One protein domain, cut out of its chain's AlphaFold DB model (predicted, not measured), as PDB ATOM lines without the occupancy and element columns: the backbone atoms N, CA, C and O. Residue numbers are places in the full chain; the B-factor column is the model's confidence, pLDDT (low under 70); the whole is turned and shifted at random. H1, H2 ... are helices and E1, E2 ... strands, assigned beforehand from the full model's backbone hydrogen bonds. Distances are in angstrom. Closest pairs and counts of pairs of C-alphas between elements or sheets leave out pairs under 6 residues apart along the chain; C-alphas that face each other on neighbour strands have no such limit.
ATOM      1  N   TRP A   6     -17.357  36.604  -3.796       92.50
ATOM      2  CA  TRP A   6     -17.330  35.229  -4.297       92.50
ATOM      3  C   TRP A   6     -17.447  34.229  -3.148       92.50
ATOM      4  O   TRP A   6     -18.222  33.283  -3.244       92.50
ATOM      5  N   LEU A   7     -16.787  34.480  -2.011       91.75
ATOM      6  CA  LEU A   7     -16.931  33.648  -0.808       91.75
ATOM      7  C   LEU A   7     -18.350  33.706  -0.216       91.75
ATOM      8  O   LEU A   7     -18.819  32.712   0.343       91.75
ATOM      9  N   VAL A   8     -19.055  34.835  -0.360       91.62
ATOM     10  CA  VAL A   8     -20.473  34.956   0.030       91.62
ATOM     11  C   VAL A   8     -21.365  34.115  -0.888       91.62
ATOM     12  O   VAL A   8     -22.186  33.343  -0.391       91.62
ATOM     13  N   TRP A   9     -21.179  34.208  -2.208       90.81
ATOM     14  CA  TRP A   9     -21.879  33.368  -3.189       90.81
ATOM     15  C   TRP A   9     -21.603  31.874  -2.974       90.81
ATOM     16  O   TRP A   9     -22.529  31.061  -2.944       90.81
ATOM     17  N   ASP A  10     -20.340  31.516  -2.757       88.94
ATOM     18  CA  ASP A  10     -19.896  30.144  -2.542       88.94
ATOM     19  C   ASP A  10     -20.489  29.551  -1.251       88.94
ATOM     20  O   ASP A  10     -21.045  28.451  -1.256       88.94
ATOM     21  N   GLY A  11     -20.479  30.320  -0.157       89.06
ATOM     22  CA  GLY A  11     -21.169  29.953   1.081       89.06
ATOM     23  C   GLY A  11     -22.690  29.833   0.915       89.06
ATOM     24  O   GLY A  11     -23.301  28.937   1.495       89.06
ATOM     25  N   PHE A  12     -23.319  30.684   0.100       88.19
ATOM     26  CA  PHE A  12     -24.755  30.617  -0.181       88.19
ATOM     27  C   PHE A  12     -25.140  29.324  -0.918       88.19
ATOM     28  O   PHE A  12     -25.999  28.587  -0.432       88.19
ATOM     29  N   ARG A  13     -24.469  28.989  -2.032       85.38
ATOM     30  CA  ARG A  13     -24.771  27.760  -2.798       85.38
ATOM     31  C   ARG A  13     -24.545  26.479  -1.985       85.38
ATOM     32  O   ARG A  13     -25.327  25.541  -2.104       85.38
ATOM     33  N   GLN A  14     -23.539  26.452  -1.107       80.31
ATOM     34  CA  GLN A  14     -23.253  25.293  -0.246       80.31
ATOM     35  C   GLN A  14     -24.404  24.954   0.704       80.31
ATOM     36  O   GLN A  14     -24.708  23.781   0.897       80.31
ATOM     37  N   ASN A  15     -25.064  25.966   1.273       82.25
ATOM     38  CA  ASN A  15     -26.169  25.761   2.214       82.25
ATOM     39  C   ASN A  15     -27.480  25.325   1.536       82.25
ATOM     40  O   ASN A  15     -28.390  24.855   2.215       82.25
ATOM     41  N   LEU A  16     -27.591  25.488   0.215       74.44
ATOM     42  CA  LEU A  16     -28.794  25.157  -0.554       74.44
ATOM     43  C   LEU A  16     -28.687  23.826  -1.300       74.44
ATOM     44  O   LEU A  16     -29.714  23.239  -1.630       74.44
ATOM     45  N   GLY A  17     -27.474  23.333  -1.552       64.25
ATOM     46  CA  GLY A  17     -27.253  22.151  -2.378       64.25
ATOM     47  C   GLY A  17     -27.307  22.447  -3.881       64.25
ATOM     48  O   GLY A  17     -27.403  23.592  -4.325       64.25
ATOM     49  N   ASP A  18     -27.199  21.385  -4.674       58.41
ATOM     50  CA  ASP A  18     -26.798  21.431  -6.085       58.41
ATOM     51  C   ASP A  18     -27.958  21.812  -7.038       58.41
ATOM     52  O   ASP A  18     -28.466  21.002  -7.816       58.41
ATOM     53  N   PHE A  19     -28.432  23.061  -6.936       63.28
ATOM     54  CA  PHE A  19     -29.569  23.590  -7.696       63.28
ATOM     55  C   PHE A  19     -29.148  24.450  -8.898       63.28
ATOM     56  O   PHE A  19     -28.819  25.628  -8.769       63.28
ATOM     57  N   THR A  20     -29.339  23.910 -10.104       67.19
ATOM     58  CA  THR A  20     -29.095  24.561 -11.413       67.19
ATOM     59  C   THR A  20     -29.987  25.775 -11.735       67.19
ATOM     60  O   THR A  20     -29.983  26.273 -12.861       67.19
ATOM     61  N   ARG A  21     -30.788  26.251 -10.772       79.06
ATOM     62  CA  ARG A  21     -31.753  27.355 -10.926       79.06
ATOM     63  C   ARG A  21     -31.295  28.677 -10.307       79.06
ATOM     64  O   ARG A  21     -31.971  29.683 -10.506       79.06
ATOM     65  N   PHE A  22     -30.192  28.684  -9.559       84.50
ATOM     66  CA  PHE A  22     -29.622  29.910  -9.002       84.50
ATOM     67  C   PHE A  22     -28.607  30.531  -9.965       84.50
ATOM     68  O   PHE A  22     -27.821  29.835 -10.606       84.50
ATOM     69  N   PHE A  23     -28.633  31.858 -10.047       88.62
ATOM     70  CA  PHE A  23     -27.793  32.662 -10.928       88.62
ATOM     71  C   PHE A  23     -27.224  33.847 -10.154       88.62
ATOM     72  O   PHE A  23     -27.839  34.312  -9.194       88.62
ATOM     73  N   VAL A  24     -26.079  34.359 -10.598       91.44
ATOM     74  CA  VAL A  24     -25.427  35.512  -9.968       91.44
ATOM     75  C   VAL A  24     -25.858  36.809 -10.658       91.44
ATOM     76  O   VAL A  24     -25.846  36.910 -11.892       91.44
ATOM     77  N   ALA A  25     -26.207  37.804  -9.845       94.25
ATOM     78  CA  ALA A  25     -26.266  39.207 -10.230       94.25
ATOM     79  C   ALA A  25     -25.072  39.930  -9.587       94.25
ATOM     80  O   ALA A  25     -24.990  40.000  -8.364       94.25
ATOM     81  N   LEU A  26     -24.135  40.413 -10.404       93.81
ATOM     82  CA  LEU A  26     -22.936  41.113  -9.940       93.81
ATOM     83  C   LEU A  26     -23.173  42.616  -9.926       93.81
ATOM     84  O   LEU A  26     -23.316  43.218 -10.986       93.81
ATOM     85  N   GLU A  27     -23.188  43.222  -8.743       94.38
ATOM     86  CA  GLU A  27     -23.163  44.676  -8.606       94.38
ATOM     87  C   GLU A  27     -21.725  45.189  -8.645       94.38
ATOM     88  O   GLU A  27     -20.881  44.764  -7.857       94.38
ATOM     89  N   LEU A  28     -21.447  46.081  -9.596       92.94
ATOM     90  CA  LEU A  28     -20.166  46.770  -9.698       92.94
ATOM     91  C   LEU A  28     -20.207  48.037  -8.842       92.94
ATOM     92  O   LEU A  28     -21.211  48.750  -8.812       92.94
ATOM     93  N   THR A  29     -19.108  48.322  -8.152       92.88
ATOM     94  CA  THR A  29     -18.984  49.433  -7.200       92.88
ATOM     95  C   THR A  29     -17.768  50.296  -7.541       92.88
ATOM     96  O   THR A  29     -16.955  49.939  -8.392       92.88
ATOM     97  N   SER A  30     -17.616  51.444  -6.878       91.94
ATOM     98  CA  SER A  30     -16.432  52.298  -7.054       91.94
ATOM     99  C   SER A  30     -15.139  51.625  -6.582       91.94
ATOM    100  O   SER A  30     -14.080  51.940  -7.105       91.94
ATOM    101  N   GLU A  31     -15.222  50.662  -5.656       90.81
ATOM    102  CA  GLU A  31     -14.075  49.848  -5.210       90.81
ATOM    103  C   GLU A  31     -13.499  48.980  -6.347       90.81
ATOM    104  O   GLU A  31     -12.359  48.531  -6.272       90.81
ATOM    105  N   CYS A  32     -14.243  48.762  -7.442       90.75
ATOM    106  CA  CYS A  32     -13.721  48.065  -8.619       90.75
ATOM    107  C   CYS A  32     -12.666  48.874  -9.400       90.75
ATOM    108  O   CYS A  32     -11.971  48.294 -10.232       90.75
ATOM    109  N   GLU A  33     -12.536  50.184  -9.156       91.00
ATOM    110  CA  GLU A  33     -11.473  51.014  -9.749       91.00
ATOM    111  C   GLU A  33     -10.084  50.677  -9.177       91.00
ATOM    112  O   GLU A  33      -9.085  50.854  -9.873       91.00
ATOM    113  N   ASP A  34     -10.027  50.134  -7.954       90.88
ATOM    114  CA  ASP A  34      -8.794  49.737  -7.259       90.88
ATOM    115  C   ASP A  34      -8.290  48.336  -7.680       90.88
ATOM    116  O   ASP A  34      -7.261  47.864  -7.190       90.88
ATOM    117  N   ILE A  35      -9.002  47.638  -8.577       89.81
ATOM    118  CA  ILE A  35      -8.613  46.304  -9.059       89.81
ATOM    119  C   ILE A  35      -7.505  46.434 -10.109       89.81
ATOM    120  O   ILE A  35      -7.756  46.784 -11.265       89.81
ATOM    121  N   ASP A  36      -6.286  46.043  -9.737       91.88
ATOM    122  CA  ASP A  36      -5.189  45.838 -10.683       91.88
ATOM    123  C   ASP A  36      -5.419  44.561 -11.517       91.88
ATOM    124  O   ASP A  36      -5.053  43.452 -11.123       91.88
ATOM    125  N   LEU A  37      -6.040  44.727 -12.688       89.31
ATOM    126  CA  LEU A  37      -6.317  43.658 -13.658       89.31
ATOM    127  C   LEU A  37      -5.060  43.067 -14.326       89.31
ATOM    128  O   LEU A  37      -5.171  42.016 -14.968       89.31
ATOM    129  N   ASP A  38      -3.912  43.741 -14.214       90.75
ATOM    130  CA  ASP A  38      -2.618  43.286 -14.733       90.75
ATOM    131  C   ASP A  38      -1.858  42.442 -13.691       90.75
ATOM    132  O   ASP A  38      -1.052  41.584 -14.057       90.75
ATOM    133  N   SER A  39      -2.170  42.601 -12.400       91.62
ATOM    134  CA  SER A  39      -1.725  41.685 -11.344       91.62
ATOM    135  C   SER A  39      -2.401  40.308 -11.437       91.62
ATOM    136  O   SER A  39      -3.588  40.193 -11.755       91.62
ATOM    137  N   ALA A  40      -1.675  39.247 -11.064       87.12
ATOM    138  CA  ALA A  40      -2.233  37.894 -10.981       87.12
ATOM    139  C   ALA A  40      -3.427  37.815 -10.008       87.12
ATOM    140  O   ALA A  40      -4.437  37.181 -10.314       87.12
ATOM    141  N   GLU A  41      -3.354  38.512  -8.866       88.62
ATOM    142  CA  GLU A  41      -4.406  38.492  -7.843       88.62
ATOM    143  C   GLU A  41      -5.693  39.190  -8.309       88.62
ATOM    144  O   GLU A  41      -6.783  38.638  -8.140       88.62
ATOM    145  N   GLY A  42      -5.594  40.364  -8.942       90.12
ATOM    146  CA  GLY A  42      -6.752  41.074  -9.494       90.12
ATOM    147  C   GLY A  42      -7.339  40.383 -10.726       90.12
ATOM    148  O   GLY A  42      -8.564  40.318 -10.872       90.12
ATOM    149  N   ASN A  43      -6.500  39.767 -11.568       88.50
ATOM    150  CA  ASN A  43      -6.968  38.922 -12.665       88.50
ATOM    151  C   ASN A  43      -7.756  37.716 -12.131       88.50
ATOM    152  O   ASN A  43      -8.898  37.500 -12.540       88.50
ATOM    153  N   ALA A  44      -7.203  36.984 -11.158       89.19
ATOM    154  CA  ALA A  44      -7.871  35.859 -10.508       89.19
ATOM    155  C   ALA A  44      -9.189  36.280  -9.839       89.19
ATOM    156  O   ALA A  44     -10.212  35.616 -10.021       89.19
ATOM    157  N   PHE A  45      -9.198  37.410  -9.123       90.06
ATOM    158  CA  PHE A  45     -10.389  37.951  -8.465       90.06
ATOM    159  C   PHE A  45     -11.576  38.092  -9.429       90.06
ATOM    160  O   PHE A  45     -12.684  37.664  -9.097       90.06
ATOM    161  N   VAL A  46     -11.336  38.621 -10.634       91.12
ATOM    162  CA  VAL A  46     -12.361  38.776 -11.679       91.12
ATOM    163  C   VAL A  46     -12.651  37.457 -12.394       91.12
ATOM    164  O   VAL A  46     -13.816  37.104 -12.576       91.12
ATOM    165  N   ARG A  47     -11.618  36.696 -12.780       91.81
ATOM    166  CA  ARG A  47     -11.769  35.460 -13.565       91.81
ATOM    167  C   ARG A  47     -12.542  34.363 -12.837       91.81
ATOM    168  O   ARG A  47     -13.246  33.610 -13.507       91.81
ATOM    169  N   ARG A  48     -12.521  34.311 -11.497       92.88
ATOM    170  CA  ARG A  48     -13.412  33.419 -10.726       92.88
ATOM    171  C   ARG A  48     -14.874  33.565 -11.151       92.88
ATOM    172  O   ARG A  48     -15.543  32.560 -11.370       92.88
ATOM    173  N   TRP A  49     -15.350  34.791 -11.367       93.44
ATOM    174  CA  TRP A  49     -16.725  35.052 -11.799       93.44
ATOM    175  C   TRP A  49     -17.031  34.615 -13.239       93.44
ATOM    176  O   TRP A  49     -18.189  34.345 -13.547       93.44
ATOM    177  N   CYS A  50     -16.028  34.465 -14.112       92.62
ATOM    178  CA  CYS A  50     -16.220  33.928 -15.466       92.62
ATOM    179  C   CYS A  50     -16.646  32.444 -15.455       92.62
ATOM    180  O   CYS A  50     -17.327  31.995 -16.376       92.62
ATOM    181  N   ALA A  51     -16.296  31.687 -14.406       93.12
ATOM    182  CA  ALA A  51     -16.716  30.293 -14.201       93.12
ATOM    183  C   ALA A  51     -18.088  30.136 -13.505       93.12
ATOM    184  O   ALA A  51     -18.588  29.012 -13.349       93.12
ATOM    185  N   GLU A  52     -18.686  31.247 -13.070       91.88
ATOM    186  CA  GLU A  52     -19.939  31.295 -12.316       91.88
ATOM    187  C   GLU A  52     -21.151  31.558 -13.226       91.88
ATOM    188  O   GLU A  52     -21.010  32.122 -14.316       91.88
ATOM    189  N   PRO A  53     -22.376  31.188 -12.807       89.81
ATOM    190  CA  PRO A  53     -23.587  31.377 -13.601       89.81
ATOM    191  C   PRO A  53     -24.092  32.833 -13.522       89.81
ATOM    192  O   PRO A  53     -25.228  33.098 -13.118       89.81
ATOM    193  N   VAL A  54     -23.245  33.795 -13.901       91.38
ATOM    194  CA  VAL A  54     -23.570  35.227 -13.957       91.38
ATOM    195  C   VAL A  54     -24.602  35.479 -15.056       91.38
ATOM    196  O   VAL A  54     -24.382  35.185 -16.228       91.38
ATOM    197  N   LYS A  55     -25.760  36.029 -14.683       91.38
ATOM    198  CA  LYS A  55     -26.818  36.414 -15.635       91.38
ATOM    199  C   LYS A  55     -27.004  37.914 -15.750       91.38
ATOM    200  O   LYS A  55     -27.434  38.375 -16.805       91.38
ATOM    201  N   LEU A  56     -26.677  38.644 -14.691       93.81
ATOM    202  CA  LEU A  56     -26.909  40.072 -14.597       93.81
ATOM    203  C   LEU A  56     -25.657  40.785 -14.086       93.81
ATOM    204  O   LEU A  56     -25.043  40.343 -13.119       93.81
ATOM    205  N   ILE A  57     -25.326  41.915 -14.704       94.62
ATOM    206  CA  ILE A  57     -24.435  42.928 -14.134       94.62
ATOM    207  C   ILE A  57     -25.295  44.134 -13.755       94.62
ATOM    208  O   ILE A  57     -26.002  44.693 -14.594       94.62
ATOM    209  N   ILE A  58     -25.254  44.516 -12.486       95.69
ATOM    210  CA  ILE A  58     -25.872  45.724 -11.950       95.69
ATOM    211  C   ILE A  58     -24.800  46.818 -11.988       95.69
ATOM    212  O   ILE A  58     -23.729  46.666 -11.403       95.69
ATOM    213  N   LEU A  59     -25.074  47.897 -12.718       95.00
ATOM    214  CA  LEU A  59     -24.132  48.986 -12.960       95.00
ATOM    215  C   LEU A  59     -24.755  50.326 -12.526       95.00
ATOM    216  O   LEU A  59     -25.569  50.893 -13.263       95.00
ATOM    217  N   PRO A  60     -24.383  50.858 -11.350       95.19
ATOM    218  CA  PRO A  60     -24.838  52.167 -10.898       95.19
ATOM    219  C   PRO A  60     -24.420  53.294 -11.853       95.19
ATOM    220  O   PRO A  60     -23.255  53.405 -12.238       95.19
ATOM    221  N   VAL A  61     -25.350  54.192 -12.196       93.75
ATOM    222  CA  VAL A  61     -25.064  55.360 -13.057       93.75
ATOM    223  C   VAL A  61     -24.063  56.336 -12.435       93.75
ATOM    224  O   VAL A  61     -23.449  57.119 -13.151       93.75
ATOM    225  N   SER A  62     -23.846  56.258 -11.119       93.00
ATOM    226  CA  SER A  62     -22.816  57.006 -10.391       93.00
ATOM    227  C   SER A  62     -21.378  56.593 -10.729       93.00
ATOM    228  O   SER A  62     -20.462  57.319 -10.363       93.00
ATOM    229  N   LEU A  63     -21.165  55.457 -11.407       94.19
ATOM    230  CA  LEU A  63     -19.842  55.028 -11.888       94.19
ATOM    231  C   LEU A  63     -19.451  55.660 -13.233       94.19
ATOM    232  O   LEU A  63     -18.326  55.486 -13.698       94.19
ATOM    233  N   PHE A  64     -20.372  56.372 -13.886       94.56
ATOM    234  CA  PHE A  64     -20.092  57.042 -15.150       94.56
ATOM    235  C   PHE A  64     -19.534  58.444 -14.911       94.56
ATOM    236  O   PHE A  64     -20.081  59.239 -14.147       94.56
ATOM    237  N   ILE A  65     -18.481  58.762 -15.653       92.81
ATOM    238  CA  ILE A  65     -17.891  60.094 -15.763       92.81
ATOM    239  C   ILE A  65     -18.291  60.715 -17.104       92.81
ATOM    240  O   ILE A  65     -18.569  60.004 -18.068       92.81
ATOM    241  N   ASN A  66     -18.303  62.041 -17.202       91.50
ATOM    242  CA  ASN A  66     -18.535  62.707 -18.483       91.50
ATOM    243  C   ASN A  66     -17.219  62.865 -19.251       91.50
ATOM    244  O   ASN A  66     -16.205  63.263 -18.679       91.50
ATOM    245  N   ASN A  67     -17.239  62.593 -20.556       91.06
ATOM    246  CA  ASN A  67     -16.141  62.968 -21.445       91.06
ATOM    247  C   ASN A  67     -16.172  64.477 -21.776       91.06
ATOM    248  O   ASN A  67     -17.126  65.182 -21.442       91.06
ATOM    249  N   ASN A  68     -15.163  64.971 -22.504       91.31
ATOM    250  CA  ASN A  68     -15.058  66.385 -22.909       91.31
ATOM    251  C   ASN A  68     -16.256  66.910 -23.730       91.31
ATOM    252  O   ASN A  68     -16.414  68.119 -23.863       91.31
ATOM    253  N   ALA A  69     -17.080  66.021 -24.293       89.19
ATOM    254  CA  ALA A  69     -18.284  66.350 -25.056       89.19
ATOM    255  C   ALA A  69     -19.589  66.140 -24.251       89.19
ATOM    256  O   ALA A  69     -20.675  66.201 -24.821       89.19
ATOM    257  N   GLY A  70     -19.506  65.883 -22.938       86.38
ATOM    258  CA  GLY A  70     -20.664  65.744 -22.047       86.38
ATOM    259  C   GLY A  70     -21.404  64.401 -22.127       86.38
ATOM    260  O   GLY A  70     -22.515  64.287 -21.606       86.38
ATOM    261  N   PHE A  71     -20.820  63.383 -22.769       90.25
ATOM    262  CA  PHE A  71     -21.399  62.037 -22.828       90.25
ATOM    263  C   PHE A  71     -20.917  61.170 -21.654       90.25
ATOM    264  O   PHE A  71     -19.721  61.207 -21.344       90.25
ATOM    265  N   PRO A  72     -21.800  60.349 -21.050       93.12
ATOM    266  CA  PRO A  72     -21.424  59.429 -19.985       93.12
ATOM    267  C   PRO A  72     -20.566  58.285 -20.542       93.12
ATOM    268  O   PRO A  72     -20.960  57.590 -21.480       93.12
ATOM    269  N   VAL A  73     -19.402  58.081 -19.935       95.00
ATOM    270  CA  VAL A  73     -18.436  57.017 -20.230       95.00
ATOM    271  C   VAL A  73     -17.934  56.400 -18.921       95.00
ATOM    272  O   VAL A  73     -18.120  56.966 -17.848       95.00
ATOM    273  N   LEU A  74     -17.291  55.238 -18.991       95.31
ATOM    274  CA  LEU A  74     -16.678  54.578 -17.832       95.31
ATOM    275  C   LEU A  74     -15.157  54.784 -17.826       95.31
ATOM    276  O   LEU A  74     -14.566  55.117 -18.860       95.31
ATOM    277  N   SER A  75     -14.510  54.559 -16.680       94.56
ATOM    278  CA  SER A  75     -13.044  54.564 -16.568       94.56
ATOM    279  C   SER A  75     -12.395  53.496 -17.465       94.56
ATOM    280  O   SER A  75     -13.065  52.594 -17.978       94.56
ATOM    281  N   ARG A  76     -11.067  53.550 -17.653       92.69
ATOM    282  CA  ARG A  76     -10.352  52.476 -18.369       92.69
ATOM    283  C   ARG A  76     -10.414  51.143 -17.616       92.69
ATOM    284  O   ARG A  76     -10.599  50.117 -18.263       92.69
ATOM    285  N   THR A  77     -10.300  51.155 -16.288       92.00
ATOM    286  CA  THR A  77     -10.388  49.951 -15.444       92.00
ATOM    287  C   THR A  77     -11.762  49.305 -15.576       92.00
ATOM    288  O   THR A  77     -11.862  48.128 -15.911       92.00
ATOM    289  N   MET A  78     -12.831  50.094 -15.455       92.88
ATOM    290  CA  MET A  78     -14.206  49.613 -15.574       92.88
ATOM    291  C   MET A  78     -14.553  49.163 -17.007       92.88
ATOM    292  O   MET A  78     -15.275  48.183 -17.184       92.88
ATOM    293  N   GLN A  79     -13.999  49.806 -18.046       93.19
ATOM    294  CA  GLN A  79     -14.100  49.318 -19.432       93.19
ATOM    295  C   GLN A  79     -13.447  47.935 -19.602       93.19
ATOM    296  O   GLN A  79     -14.064  47.054 -20.196       93.19
ATOM    297  N   ARG A  80     -12.237  47.726 -19.059       91.81
ATOM    298  CA  ARG A  80     -11.534  46.426 -19.091       91.81
ATOM    299  C   ARG A  80     -12.254  45.355 -18.264       91.81
ATOM    300  O   ARG A  80     -12.346  44.209 -18.685       91.81
ATOM    301  N   LEU A  81     -12.796  45.724 -17.105       92.06
ATOM    302  CA  LEU A  81     -13.594  44.827 -16.270       92.06
ATOM    303  C   LEU A  81     -14.856  44.361 -17.011       92.06
ATOM    304  O   LEU A  81     -15.177  43.172 -17.019       92.06
ATOM    305  N   LEU A  82     -15.547  45.280 -17.691       91.06
ATOM    306  CA  LEU A  82     -16.708  44.941 -18.507       91.06
ATOM    307  C   LEU A  82     -16.345  44.120 -19.749       91.06
ATOM    308  O   LEU A  82     -17.087  43.188 -20.044       91.06
ATOM    309  N   SER A  83     -15.234  44.371 -20.450       89.50
ATOM    310  CA  SER A  83     -14.849  43.514 -21.587       89.50
ATOM    311  C   SER A  83     -14.505  42.080 -21.157       89.50
ATOM    312  O   SER A  83     -14.729  41.145 -21.921       89.50
ATOM    313  N   ILE A  84     -14.063  41.870 -19.908       89.50
ATOM    314  CA  ILE A  84     -13.913  40.529 -19.320       89.50
ATOM    315  C   ILE A  84     -15.275  39.917 -18.952       89.50
ATOM    316  O   ILE A  84     -15.510  38.752 -19.251       89.50
ATOM    317  N   LEU A  85     -16.181  40.658 -18.299       89.62
ATOM    318  CA  LEU A  85     -17.422  40.092 -17.739       89.62
ATOM    319  C   LEU A  85     -18.597  40.003 -18.734       89.62
ATOM    320  O   LEU A  85     -19.403  39.070 -18.659       89.62
ATOM    321  N   LEU A  86     -18.725  40.947 -19.670       86.75
ATOM    322  CA  LEU A  86     -19.839  41.013 -20.626       86.75
ATOM    323  C   LEU A  86     -19.955  39.799 -21.563       86.75
ATOM    324  O   LEU A  86     -21.092  39.413 -21.839       86.75
ATOM    325  N   PRO A  87     -18.868  39.145 -22.025       84.88
ATOM    326  CA  PRO A  87     -18.966  37.907 -22.798       84.88
ATOM    327  C   PRO A  87     -19.672  36.760 -22.062       84.88
ATOM    328  O   PRO A  87     -20.265  35.902 -22.719       84.88
ATOM    329  N   HIS A  88     -19.624  36.736 -20.724       83.00
ATOM    330  CA  HIS A  88     -20.236  35.694 -19.888       83.00
ATOM    331  C   HIS A  88     -21.630  36.084 -19.367       83.00
ATOM    332  O   HIS A  88     -22.406  35.213 -18.978       83.00
ATOM    333  N   CYS A  89     -21.962  37.378 -19.373       78.62
ATOM    334  CA  CYS A  89     -23.205  37.908 -18.821       78.62
ATOM    335  C   CYS A  89     -24.323  38.038 -19.873       78.62
ATOM    336  O   CYS A  89     -24.089  38.393 -21.028       78.62
ATOM    337  N   ALA A  90     -25.575  37.802 -19.468       72.50
ATOM    338  CA  ALA A  90     -26.728  37.932 -20.359       72.50
ATOM    339  C   ALA A  90     -27.282  39.368 -20.433       72.50
ATOM    340  O   ALA A  90     -27.735  39.791 -21.499       72.50
ATOM    341  N   GLN A  91     -27.286  40.111 -19.320       90.19
ATOM    342  CA  GLN A  91     -27.977  41.400 -19.193       90.19
ATOM    343  C   GLN A  91     -27.200  42.413 -18.338       90.19
ATOM    344  O   GLN A  91     -26.461  42.046 -17.429       90.19
ATOM    345  N   ILE A  92     -27.421  43.705 -18.600       92.31
ATOM    346  CA  ILE A  92     -26.965  44.812 -17.748       92.31
ATOM    347  C   ILE A  92     -28.206  45.552 -17.239       92.31
ATOM    348  O   ILE A  92     -29.088  45.874 -18.036       92.31
ATOM    349  N   VAL A  93     -28.262  45.855 -15.942       94.19
ATOM    350  CA  VAL A  93     -29.262  46.749 -15.337       94.19
ATOM    351  C   VAL A  93     -28.556  47.996 -14.823       94.19
ATOM    352  O   VAL A  93     -27.605  47.904 -14.051       94.19
ATOM    353  N   LEU A  94     -29.033  49.164 -15.251       94.00
ATOM    354  CA  LEU A  94     -28.594  50.457 -14.727       94.00
ATOM    355  C   LEU A  94     -29.374  50.788 -13.448       94.00
ATOM    356  O   LEU A  94     -30.597  50.653 -13.428       94.00
ATOM    357  N   THR A  95     -28.683  51.243 -12.402       94.31
ATOM    358  CA  THR A  95     -29.285  51.621 -11.107       94.31
ATOM    359  C   THR A  95     -28.877  53.026 -10.667       94.31
ATOM    360  O   THR A  95     -27.940  53.613 -11.204       94.31
ATOM    361  N   GLY A  96     -29.585  53.587  -9.680       90.69
ATOM    362  CA  GLY A  96     -29.382  54.963  -9.211       90.69
ATOM    363  C   GLY A  96     -30.109  56.010 -10.063       90.69
ATOM    364  O   GLY A  96     -30.712  55.691 -11.085       90.69
ATOM    365  N   LYS A  97     -30.091  57.274  -9.622       86.62
ATOM    366  CA  LYS A  97     -30.723  58.391 -10.342       86.62
ATOM    367  C   LYS A  97     -29.769  58.926 -11.412       86.62
ATOM    368  O   LYS A  97     -28.653  59.308 -11.073       86.62
ATOM    369  N   SER A  98     -30.221  59.006 -12.667       81.56
ATOM    370  CA  SER A  98     -29.462  59.647 -13.755       81.56
ATOM    371  C   SER A  98     -28.970  61.038 -13.337       81.56
ATOM    372  O   SER A  98     -29.756  61.880 -12.900       81.56
ATOM    373  N   THR A  99     -27.664  61.274 -13.488       75.56
ATOM    374  CA  THR A  99     -26.987  62.544 -13.167       75.56
ATOM    375  C   THR A  99     -27.180  63.616 -14.247       75.56
ATOM    376  O   THR A  99     -26.594  64.690 -14.162       75.56
ATOM    377  N   ARG A 100     -28.004  63.331 -15.264       75.25
ATOM    378  CA  ARG A 100     -28.353  64.248 -16.352       75.25
ATOM    379  C   ARG A 100     -29.613  65.049 -16.040       75.25
ATOM    380  O   ARG A 100     -30.553  64.521 -15.440       75.25
ATOM    381  N   ASP A 101     -29.675  66.269 -16.565       73.44
ATOM    382  CA  ASP A 101     -30.825  67.176 -16.432       73.44
ATOM    383  C   ASP A 101     -32.105  66.619 -17.077       73.44
ATOM    384  O   ASP A 101     -33.199  66.798 -16.553       73.44
ATOM    385  N   ASP A 102     -31.966  65.871 -18.179       75.19
ATOM    386  CA  ASP A 102     -33.071  65.177 -18.858       75.19
ATOM    387  C   ASP A 102     -33.547  63.905 -18.127       75.19
ATOM    388  O   ASP A 102     -34.493  63.252 -18.569       75.19
ATOM    389  N   HIS A 103     -32.863  63.522 -17.040       74.12
ATOM    390  CA  HIS A 103     -33.033  62.275 -16.286       74.12
ATOM    391  C   HIS A 103     -33.028  60.996 -17.154       74.12
ATOM    392  O   HIS A 103     -33.447  59.925 -16.711       74.12
ATOM    393  N   SER A 104     -32.510  61.082 -18.383       84.88
ATOM    394  CA  SER A 104     -32.542  60.011 -19.370       84.88
ATOM    395  C   SER A 104     -31.442  58.985 -19.122       84.88
ATOM    396  O   SER A 104     -30.331  59.320 -18.701       84.88
ATOM    397  N   TYR A 105     -31.738  57.724 -19.443       90.31
ATOM    398  CA  TYR A 105     -30.779  56.613 -19.430       90.31
ATOM    399  C   TYR A 105     -30.272  56.262 -20.843       90.31
ATOM    400  O   TYR A 105     -29.390  55.416 -20.996       90.31
ATOM    401  N   THR A 106     -30.793  56.918 -21.890       90.62
ATOM    402  CA  THR A 106     -30.534  56.556 -23.293       90.62
ATOM    403  C   THR A 106     -29.053  56.616 -23.659       90.62
ATOM    404  O   THR A 106     -28.561  55.684 -24.292       90.62
ATOM    405  N   LEU A 107     -28.320  57.651 -23.228       91.19
ATOM    406  CA  LEU A 107     -26.893  57.793 -23.557       91.19
ATOM    407  C   LEU A 107     -26.019  56.735 -22.865       91.19
ATOM    408  O   LEU A 107     -25.136  56.168 -23.501       91.19
ATOM    409  N   TYR A 108     -26.312  56.393 -21.606       93.31
ATOM    410  CA  TYR A 108     -25.642  55.298 -20.891       93.31
ATOM    411  C   TYR A 108     -25.849  53.965 -21.626       93.31
ATOM    412  O   TYR A 108     -24.903  53.224 -21.887       93.31
ATOM    413  N   ALA A 109     -27.090  53.684 -22.042       91.62
ATOM    414  CA  ALA A 109     -27.421  52.484 -22.805       91.62
ATOM    415  C   ALA A 109     -26.821  52.484 -24.227       91.62
ATOM    416  O   ALA A 109     -26.542  51.418 -24.774       91.62
ATOM    417  N   GLN A 110     -26.625  53.645 -24.859       92.00
ATOM    418  CA  GLN A 110     -25.894  53.761 -26.126       92.00
ATOM    419  C   GLN A 110     -24.401  53.469 -25.935       92.00
ATOM    420  O   GLN A 110     -23.850  52.672 -26.689       92.00
ATOM    421  N   TYR A 111     -23.771  54.025 -24.898       92.81
ATOM    422  CA  TYR A 111     -22.363  53.770 -24.583       92.81
ATOM    423  C   TYR A 111     -22.089  52.290 -24.259       92.81
ATOM    424  O   TYR A 111     -21.140  51.711 -24.781       92.81
ATOM    425  N   LEU A 112     -22.956  51.632 -23.483       91.56
ATOM    426  CA  LEU A 112     -22.822  50.196 -23.200       91.56
ATOM    427  C   LEU A 112     -22.996  49.318 -24.453       91.56
ATOM    428  O   LEU A 112     -22.292  48.321 -24.606       91.56
ATOM    429  N   ARG A 113     -23.889  49.695 -25.382       89.88
ATOM    430  CA  ARG A 113     -23.990  49.033 -26.697       89.88
ATOM    431  C   ARG A 113     -22.743  49.270 -27.548       89.88
ATOM    432  O   ARG A 113     -22.298  48.340 -28.208       89.88
ATOM    433  N   TYR A 114     -22.173  50.475 -27.513       89.50
ATOM    434  CA  TYR A 114     -20.905  50.778 -28.176       89.50
ATOM    435  C   TYR A 114     -19.776  49.883 -27.648       89.50
ATOM    436  O   TYR A 114     -19.127  49.228 -28.458       89.50
ATOM    437  N   LEU A 115     -19.603  49.768 -26.323       87.62
ATOM    438  CA  LEU A 115     -18.605  48.865 -25.730       87.62
ATOM    439  C   LEU A 115     -18.814  47.414 -26.185       87.62
ATOM    440  O   LEU A 115     -17.894  46.808 -26.722       87.62
ATOM    441  N   LYS A 116     -20.039  46.882 -26.065       83.62
ATOM    442  CA  LYS A 116     -20.350  45.500 -26.471       83.62
ATOM    443  C   LYS A 116     -20.103  45.229 -27.962       83.62
ATOM    444  O   LYS A 116     -19.691  44.131 -28.323       83.62
ATOM    445  N   ASN A 117     -20.383  46.201 -28.830       83.31
ATOM    446  CA  ASN A 117     -20.210  46.042 -30.274       83.31
ATOM    447  C   ASN A 117     -18.751  46.221 -30.713       83.31
ATOM    448  O   ASN A 117     -18.347  45.602 -31.694       83.31
ATOM    449  N   LYS A 118     -17.972  47.042 -29.997       79.69
ATOM    450  CA  LYS A 118     -16.556  47.292 -30.283       79.69
ATOM    451  C   LYS A 118     -15.756  45.990 -30.289       79.69
ATOM    452  O   LYS A 118     -15.075  45.720 -31.271       79.69
ATOM    453  N   ASP A 119     -15.920  45.168 -29.253       72.38
ATOM    454  CA  ASP A 119     -15.176  43.911 -29.100       72.38
ATOM    455  C   ASP A 119     -15.498  42.904 -30.226       72.38
ATOM    456  O   ASP A 119     -14.610  42.216 -30.723       72.38
ATOM    457  N   ILE A 120     -16.754  42.866 -30.697       72.12
ATOM    458  CA  ILE A 120     -17.187  42.009 -31.821       72.12
ATOM    459  C   ILE A 120     -16.602  42.502 -33.154       72.12
ATOM    460  O   ILE A 120     -16.238  41.695 -34.009       72.12
ATOM    461  N   GLN A 121     -16.506  43.820 -33.346       74.69
ATOM    462  CA  GLN A 121     -15.937  44.421 -34.559       74.69
ATOM    463  C   GLN A 121     -14.420  44.221 -34.670       74.69
ATOM    464  O   GLN A 121     -13.896  44.253 -35.780       74.69
ATOM    465  N   THR A 122     -13.728  43.998 -33.549       78.62
ATOM    466  CA  THR A 122     -12.281  43.735 -33.507       78.62
ATOM    467  C   THR A 122     -11.891  42.263 -33.641       78.62
ATOM    468  O   THR A 122     -10.699  41.983 -33.702       78.62
ATOM    469  N   LEU A 123     -12.849  41.329 -33.703       79.81
ATOM    470  CA  LEU A 123     -12.544  39.907 -33.886       79.81
ATOM    471  C   LEU A 123     -11.880  39.646 -35.246       79.81
ATOM    472  O   LEU A 123     -12.347  40.119 -36.289       79.81
TER     473      LEU A 123
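This is residues 6 to 123 of the 647 residues of the protein "Protein arginine N-methyltransferase" of Spumella elongata (UniProt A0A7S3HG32). Three parallel strands side by side make a small wall, and next to it stands a loose group of helices, with H2, H3 and H5 around H4; H4 and H5 only graze the wall. H1 lies off one end, where residues 14 to 19 stick out, and the loop of residues 61 to 75 reaches out at the opposite end; the outline is elongated. The printed part has 118 residues, with five named helices and three named strands in the order H1 E1 H2 H3 E2 H4 E3 H5; the sheet runs E1 E2 E3, all parallel, and the class is mixed, helices and strands. The whole is compact, with a radius of gyration of the C-alphas of 15.6 A, and spans 49 by 30 by 28 A.

Find C-alpha 6 at (-17.330, 35.229, -4.297); from there H1 runs over residues 6 to 16, 15.7 A. Next come E1, residues 24 to 27, 9.5 A, and H2, residues 30 to 34, 8.1 A. H3 takes residues 40 to 50, 15.2 A. Look for C-alpha 54 at (-23.570, 35.227, -13.957), where E2 begins; it runs to residue 60, 17.3 A. H4 is residues 76 to 85, 14.3 A, and E3 residues 91 to 95, 13.1 A. H5, residues 106 to 121, 22.1 A, ends at C-alpha 121, (-15.937, 44.421, -34.559).

Begin at inner strand E2. Beside edge strand E1 it runs parallel at 16 degrees, with N 58 and O 26 2.8 A apart, within hydrogen-bond range. Beside edge strand E3 it runs parallel at 26 degrees, with N 59 and O 93 2.9 A apart, also within range. E1, H2 H3, E2 and E2, H4, E3 are strand-helix-strand units, two parallel neighbour strands with helices between, each with a right-handed crossover. H4, the hub, only grazes the sheet with residues 82 to 85, and H5 only grazes it with residues 108 to 112. H4 touches H2, closest at the C-alphas of Glu 33 and Thr 77, 5.9 A. It touches H3 at a steep tilt of 43 degrees, the same way, closest at the C-alphas of Cys 50 and Leu 85, 6.7 A. H5 touches H4 with residues 115 to 119 alone, at a steep tilt of 66 degrees, the same way; the closest C-alphas, of Ser 83 and Asp 119, are 7.5 A apart. H1 is close to but not clearly touching H3, the C-alphas of Trp 6 and Trp 49 being closest at 7.5 A. In H4 every O i to N i+4 pair is within hydrogen-bond range; the counts are 6 of 7 in H1, 5 of 7 in H3, 10 of 12 in H5 and 0 of 1 in H2, where 2 of 2 O i to N i+3 pairs are within range.

The C-alphas of Gly 17 and Ala 69 are the two farthest apart, 50.5 A. The printed part has no cut. The link from E2 to H4 is long, 15 residues; in it residues 65 to 66 pair with residues 72 to 73, antiparallel. Look at residues 17 to 20 for pLDDT under 70; the mean of the printed part is 87.9.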